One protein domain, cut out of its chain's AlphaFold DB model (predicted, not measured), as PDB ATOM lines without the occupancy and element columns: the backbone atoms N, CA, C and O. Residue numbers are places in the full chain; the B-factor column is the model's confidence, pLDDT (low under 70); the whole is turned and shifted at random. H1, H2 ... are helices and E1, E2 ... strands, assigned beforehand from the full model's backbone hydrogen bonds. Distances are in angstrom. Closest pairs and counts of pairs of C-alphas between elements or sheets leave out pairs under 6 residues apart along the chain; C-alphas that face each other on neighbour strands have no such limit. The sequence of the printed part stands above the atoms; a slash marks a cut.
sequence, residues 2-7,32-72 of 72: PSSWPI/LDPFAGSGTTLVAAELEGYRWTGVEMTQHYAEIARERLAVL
ATOM      1  N   PRO A   2      27.729 -32.011 -25.607       52.19
ATOM      2  CA  PRO A   2      27.185 -31.073 -24.627       52.19
ATOM      3  C   PRO A   2      25.880 -31.660 -24.068       52.19
ATOM      4  O   PRO A   2      25.063 -32.200 -24.810       52.19
ATOM      5  N   SER A   3      25.745 -31.647 -22.747       51.84
ATOM      6  CA  SER A   3      24.902 -32.534 -21.932       51.84
ATOM      7  C   SER A   3      23.392 -32.250 -21.942       51.84
ATOM      8  O   SER A   3      22.694 -32.660 -21.020       51.84
ATOM      9  N   SER A   4      22.859 -31.561 -22.947       64.06
ATOM     10  CA  SER A   4      21.437 -31.194 -22.987       64.06
ATOM     11  C   SER A   4      20.961 -30.974 -24.420       64.06
ATOM     12  O   SER A   4      20.784 -29.850 -24.882       64.06
ATOM     13  N   TRP A   5      20.802 -32.084 -25.131       59.47
ATOM     14  CA  TRP A   5      20.064 -32.174 -26.387       59.47
ATOM     15  C   TRP A   5      18.629 -32.650 -26.101       59.47
ATOM     16  O   TRP A   5      18.498 -33.670 -25.420       59.47
ATOM     17  N   PRO A   6      17.576 -32.050 -26.691       78.38
ATOM     18  CA  PRO A   6      17.387 -30.640 -27.075       78.38
ATOM     19  C   PRO A   6      16.908 -29.753 -25.895       78.38
ATOM     20  O   PRO A   6      16.536 -30.263 -24.837       78.38
ATOM     21  N   ILE A   7      16.927 -28.419 -26.048       88.81
ATOM     22  CA  ILE A   7      16.594 -27.464 -24.974       88.81
ATOM     23  C   ILE A   7      15.079 -27.274 -24.900       88.81
ATOM     24  O   ILE A   7      14.483 -26.669 -25.786       88.81
ATOM     25  N   LEU A  32       2.474 -28.042 -28.178       92.00
ATOM     26  CA  LEU A  32       3.851 -28.502 -28.349       92.00
ATOM     27  C   LEU A  32       4.435 -27.864 -29.608       92.00
ATOM     28  O   LEU A  32       3.913 -28.075 -30.699       92.00
ATOM     29  N   ASP A  33       5.537 -27.140 -29.447       93.94
ATOM     30  CA  ASP A  33       6.324 -26.588 -30.544       93.94
ATOM     31  C   ASP A  33       7.732 -27.213 -30.541       93.94
ATOM     32  O   ASP A  33       8.571 -26.837 -29.720       93.94
ATOM     33  N   PRO A  34       8.024 -28.191 -31.416       93.31
ATOM     34  CA  PRO A  34       9.332 -28.841 -31.464       93.31
ATOM     35  C   PRO A  34      10.439 -27.970 -32.087       93.31
ATOM     36  O   PRO A  34      11.595 -28.393 -32.080       93.31
ATOM     37  N   PHE A  35      10.096 -26.799 -32.633       93.69
ATOM     38  CA  PHE A  35      11.014 -25.863 -33.285       93.69
ATOM     39  C   PHE A  35      10.732 -24.436 -32.814       93.69
ATOM     40  O   PHE A  35      10.457 -23.536 -33.609       93.69
ATOM     41  N   ALA A  36      10.797 -24.241 -31.498       93.50
ATOM     42  CA  ALA A  36      10.343 -23.019 -30.855       93.50
ATOM     43  C   ALA A  36      11.078 -21.758 -31.331       93.50
ATOM     44  O   ALA A  36      10.506 -20.667 -31.256       93.50
ATOM     45  N   GLY A  37      12.325 -21.870 -31.808       93.75
ATOM     46  CA  GLY A  37      13.104 -20.734 -32.285       93.75
ATOM     47  C   GLY A  37      13.145 -19.619 -31.242       93.75
ATOM     48  O   GLY A  37      13.433 -19.853 -30.071       93.75
ATOM     49  N   SER A  38      12.800 -18.397 -31.653       93.81
ATOM     50  CA  SER A  38      12.714 -17.231 -30.761       93.81
ATOM     51  C   SER A  38      11.435 -17.169 -29.909       93.81
ATOM     52  O   SER A  38      11.188 -16.156 -29.254       93.81
ATOM     53  N   GLY A  39      10.594 -18.206 -29.930       93.12
ATOM     54  CA  GLY A  39       9.470 -18.388 -29.012       93.12
ATOM     55  C   GLY A  39       8.164 -17.692 -29.399       93.12
ATOM     56  O   GLY A  39       7.318 -17.511 -28.531       93.12
ATOM     57  N   THR A  40       7.945 -17.295 -30.658       95.00
ATOM     58  CA  THR A  40       6.699 -16.602 -31.062       95.00
ATOM     59  C   THR A  40       5.442 -17.430 -30.806       95.00
ATOM     60  O   THR A  40       4.452 -16.887 -30.327       95.00
ATOM     61  N   THR A  41       5.489 -18.737 -31.078       94.69
ATOM     62  CA  THR A  41       4.376 -19.659 -30.804       94.69
ATOM     63  C   THR A  41       4.095 -19.756 -29.309       94.69
ATOM     64  O   THR A  41       2.942 -19.800 -28.899       94.69
ATOM     65  N   LEU A  42       5.151 -19.758 -28.491       94.31
ATOM     66  CA  LEU A  42       5.055 -19.888 -27.037       94.31
ATOM     67  C   LEU A  42       4.474 -18.623 -26.408       94.31
ATOM     68  O   LEU A  42       3.601 -18.708 -25.558       94.31
ATOM     69  N   VAL A  43       4.910 -17.452 -26.878       94.69
ATOM     70  CA  VAL A  43       4.359 -16.152 -26.472       94.69
ATOM     71  C   VAL A  43       2.873 -16.064 -26.822       94.69
ATOM     72  O   VAL A  43       2.077 -15.646 -25.989       94.69
ATOM     73  N   ALA A  44       2.483 -16.483 -28.030       93.81
ATOM     74  CA  ALA A  44       1.074 -16.519 -28.413       93.81
ATOM     75  C   ALA A  44       0.280 -17.498 -27.533       93.81
ATOM     76  O   ALA A  44      -0.786 -17.148 -27.047       93.81
ATOM     77  N   ALA A  45       0.818 -18.693 -27.277       90.81
ATOM     78  CA  ALA A  45       0.189 -19.668 -26.395       90.81
ATOM     79  C   ALA A  45      -0.011 -19.123 -24.971       90.81
ATOM     80  O   ALA A  45      -1.103 -19.263 -24.435       90.81
ATOM     81  N   GLU A  46       1.003 -18.471 -24.393       91.94
ATOM     82  CA  GLU A  46       0.923 -17.842 -23.067       91.94
ATOM     83  C   GLU A  46      -0.167 -16.761 -23.022       91.94
ATOM     84  O   GLU A  46      -1.028 -16.784 -22.145       91.94
ATOM     85  N   LEU A  47      -0.186 -15.853 -24.005       90.94
ATOM     86  CA  LEU A  47      -1.155 -14.750 -24.073       90.94
ATOM     87  C   LEU A  47      -2.600 -15.223 -24.278       90.94
ATOM     88  O   LEU A  47      -3.530 -14.619 -23.748       90.94
ATOM     89  N   GLU A  48      -2.789 -16.305 -25.029       88.44
ATOM     90  CA  GLU A  48      -4.092 -16.938 -25.259       88.44
ATOM     91  C   GLU A  48      -4.507 -17.867 -24.095       88.44
ATOM     92  O   GLU A  48      -5.578 -18.476 -24.124       88.44
ATOM     93  N   GLY A  49      -3.671 -17.993 -23.057       86.25
ATOM     94  CA  GLY A  49      -3.948 -18.804 -21.870       86.25
ATOM     95  C   GLY A  49      -3.811 -20.314 -22.085       86.25
ATOM     96  O   GLY A  49      -4.358 -21.103 -21.309       86.25
ATOM     97  N   TYR A  50      -3.095 -20.746 -23.124       86.38
ATOM     98  CA  TYR A  50      -2.751 -22.149 -23.344       86.38
ATOM     99  C   TYR A  50      -1.490 -22.536 -22.578       86.38
ATOM    100  O   TYR A  50      -0.514 -21.795 -22.497       86.38
ATOM    101  N   ARG A  51      -1.454 -23.783 -22.103       86.94
ATOM    102  CA  ARG A  51      -0.202 -24.401 -21.646       86.94
ATOM    103  C   ARG A  51       0.665 -24.713 -22.856       86.94
ATOM    104  O   ARG A  51       0.138 -25.130 -23.886       86.94
ATOM    105  N   TRP A  52       1.983 -24.617 -22.721       91.62
ATOM    106  CA  TRP A  52       2.870 -24.878 -23.854       91.62
ATOM    107  C   TRP A  52       4.201 -25.523 -23.475       91.62
ATOM    108  O   TRP A  52       4.653 -25.540 -22.327       91.62
ATOM    109  N   THR A  53       4.841 -26.131 -24.465       93.31
ATOM    110  CA  THR A  53       6.228 -26.594 -24.408       93.31
ATOM    111  C   THR A  53       6.884 -26.349 -25.742       93.31
ATOM    112  O   THR A  53       6.418 -26.846 -26.760       93.31
ATOM    113  N   GLY A  54       7.963 -25.586 -25.710       93.88
ATOM    114  CA  GLY A  54       8.855 -25.379 -26.829       93.88
ATOM    115  C   GLY A  54      10.105 -26.228 -26.690       93.88
ATOM    116  O   GLY A  54      10.623 -26.402 -25.586       93.88
ATOM    117  N   VAL A  55      10.609 -26.722 -27.810       94.62
ATOM    118  CA  VAL A  55      11.927 -27.338 -27.913       94.62
ATOM    119  C   VAL A  55      12.727 -26.561 -28.945       94.62
ATOM    120  O   VAL A  55      12.228 -26.251 -30.021       94.62
ATOM    121  N   GLU A  56      13.965 -26.232 -28.605       93.88
ATOM    122  CA  GLU A  56      14.883 -25.518 -29.484       93.88
ATOM    123  C   GLU A  56      16.263 -26.185 -29.441       93.88
ATOM    124  O   GLU A  56      16.703 -26.704 -28.408       93.88
ATOM    125  N   MET A  57      16.947 -26.224 -30.585       92.00
ATOM    126  CA  MET A  57      18.255 -26.874 -30.696       92.00
ATOM    127  C   MET A  57      19.392 -25.964 -30.244       92.00
ATOM    128  O   MET A  57      20.392 -26.441 -29.708       92.00
ATOM    129  N   THR A  58      19.264 -24.662 -30.487       91.44
ATOM    130  CA  THR A  58      20.345 -23.708 -30.243       91.44
ATOM    131  C   THR A  58      20.128 -22.939 -28.948       91.44
ATOM    132  O   THR A  58      19.046 -22.431 -28.659       91.44
ATOM    133  N   GLN A  59      21.195 -22.803 -28.164       91.06
ATOM    134  CA  GLN A  59      21.137 -22.059 -26.909       91.06
ATOM    135  C   GLN A  59      20.770 -20.585 -27.122       91.06
ATOM    136  O   GLN A  59      19.961 -20.051 -26.373       91.06
ATOM    137  N   HIS A  60      21.290 -19.966 -28.184       92.25
ATOM    138  CA  HIS A  60      21.013 -18.570 -28.517       92.25
ATOM    139  C   HIS A  60      19.515 -18.293 -28.713       92.25
ATOM    140  O   HIS A  60      18.977 -17.368 -28.108       92.25
ATOM    141  N   TYR A  61      18.814 -19.109 -29.512       93.38
ATOM    142  CA  TYR A  61      17.376 -18.917 -29.711       93.38
ATOM    143  C   TYR A  61      16.567 -19.281 -28.467       93.38
ATOM    144  O   TYR A  61      15.616 -18.574 -28.136       93.38
ATOM    145  N   ALA A  62      16.987 -20.309 -27.723       92.62
ATOM    146  CA  ALA A  62      16.338 -20.672 -26.470       92.62
ATOM    147  C   ALA A  62      16.431 -19.561 -25.405       92.62
ATOM    148  O   ALA A  62      15.476 -19.344 -24.662       92.62
ATOM    149  N   GLU A  63      17.558 -18.851 -25.318       94.12
ATOM    150  CA  GLU A  63      17.728 -17.700 -24.420       94.12
ATOM    151  C   GLU A  63      16.822 -16.537 -24.827       94.12
ATOM    152  O   GLU A  63      16.057 -16.060 -23.992       94.12
ATOM    153  N   ILE A  64      16.797 -16.175 -26.115       95.31
ATOM    154  CA  ILE A  64      15.885 -15.141 -26.635       95.31
ATOM    155  C   ILE A  64      14.424 -15.498 -26.329       95.31
ATOM    156  O   ILE A  64      13.650 -14.646 -25.893       95.31
ATOM    157  N   ALA A  65      14.026 -16.755 -26.543       94.69
ATOM    158  CA  ALA A  65      12.677 -17.211 -26.231       94.69
ATOM    159  C   ALA A  65      12.357 -17.049 -24.734       94.69
ATOM    160  O   ALA A  65      11.292 -16.536 -24.394       94.69
ATOM    161  N   ARG A  66      13.281 -17.424 -23.836       93.56
ATOM    162  CA  ARG A  66      13.109 -17.253 -22.381       93.56
ATOM    163  C   ARG A  66      12.994 -15.792 -21.973       93.56
ATOM    164  O   ARG A  66      12.120 -15.475 -21.177       93.56
ATOM    165  N   GLU A  67      13.840 -14.916 -22.506       95.25
ATOM    166  CA  GLU A  67      13.797 -13.480 -22.203       95.25
ATOM    167  C   GLU A  67      12.448 -12.868 -22.586       95.25
ATOM    168  O   GLU A  67      11.871 -12.102 -21.817       95.25
ATOM    169  N   ARG A  68      11.902 -13.256 -23.745       94.75
ATOM    170  CA  ARG A  68      10.584 -12.795 -24.200       94.75
ATOM    171  C   ARG A  68       9.441 -13.308 -23.334       94.75
ATOM    172  O   ARG A  68       8.468 -12.592 -23.150       94.75
ATOM    173  N   LEU A  69       9.547 -14.536 -22.838       93.00
ATOM    174  CA  LEU A  69       8.540 -15.140 -21.966       93.00
ATOM    175  C   LEU A  69       8.629 -14.622 -20.524       93.00
ATOM    176  O   LEU A  69       7.620 -14.579 -19.842       93.00
ATOM    177  N   ALA A  70       9.810 -14.205 -20.062       91.88
ATOM    178  CA  ALA A  70      10.018 -13.700 -18.701       91.88
ATOM    179  C   ALA A  70       9.393 -12.317 -18.439       91.88
ATOM    180  O   ALA A  70       9.365 -11.872 -17.293       91.88
ATOM    181  N   VAL A  71       8.947 -11.623 -19.491       92.44
ATOM    182  CA  VAL A  71       8.316 -10.294 -19.411       92.44
ATOM    183  C   VAL A  71       6.801 -10.323 -19.646       92.44
ATOM    184  O   VAL A  71       6.188  -9.255 -19.686       92.44
ATOM    185  N   LEU A  72       6.220 -11.513 -19.839       86.25
ATOM    186  CA  LEU A  72       4.771 -11.739 -19.892       86.25
ATOM    187  C   LEU A  72       4.237 -12.020 -18.485       86.25
ATOM    188  O   LEU A  72       3.139 -11.503 -18.185       86.25
TER     189      LEU A  72
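Overview. This is residues 2 to 7 and 32 to 72 of the 72 residues of the protein "N6_N4_Mtase domain-containing protein" of Xanthomonas oryzae pv. oryzicola (UniProt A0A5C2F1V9). Two short helices, H1 and H2, run nearly the same way but are offset along their length, with the end of H2 near the middle of H1. The single strand E1 leads back from the end of H1 to the start of H2, and residues 32 to 33 pair beside it, while residues 2 to 7 trail away as a tail at one end of the long axis. The printed part has 47 residues, with two named helices and one named strand in the order H1, E1, H2, and its class is mixed, helices and strands. By the radius of gyration of the C-alphas, 10.4 A, it is compact, yet its outline is elongated, with spans of 34 by 20 by 13 A.

Along the chain. The printed part begins at Pro 2, whose C-alpha is at (27.185, -31.073, -24.627). Residues 2 to 7 come before the cut, and printing resumes at Leu 32. H1 covers residues 40 to 47 and is 10.7 A long from first to last C-alpha, beginning at C-alpha 40 at (6.699, -16.602, -31.062). E1 covers residues 51 to 56 and measures 17.0 A. H2 covers residues 59 to 69, is the longest helix with 11 residues, measures 15.2 A, and ends at C-alpha 69 at (8.540, -15.140, -21.966).

Arrangement. E1 pairs with no named strand, but residues 32 to 33 pair with residues 53 to 54 of E1, parallel. A tight link of 3 residues joins H1 to E1. Between these two there are 6 pairs of C-alphas within 8 A, the closest being those of Leu 42 and Trp 52, 6.3 A apart. A tight link of 2 residues joins E1 to H2, whose closest C-alphas are those of Glu 56 and Ala 62, 5.9 A apart. H1 and H2 touch, with 4 pairs of C-alphas within 8 A, the closest being those of Val 43 and Leu 69 at 6.2 A. Their lines stand at a shallow tilt of 25 degrees, and they run the same way. In H1 and H2 every O i to N i+4 pair is within hydrogen-bond range.

Size, cuts and confidence. The two C-alphas farthest apart are those of Pro 2 and Glu 48, at 34.3 A. Residues 8 to 31 are cut out, and C-alphas 7 and 32 are 13.2 A apart across the cut. The links H1 to E1 and E1 to H2 are tight, and there is no long link between named elements. The printed part ends at Leu 72, the chain's last residue. The mean pLDDT of the printed part is 89.1, and the model's confidence is under 70 in residues 2 to 5.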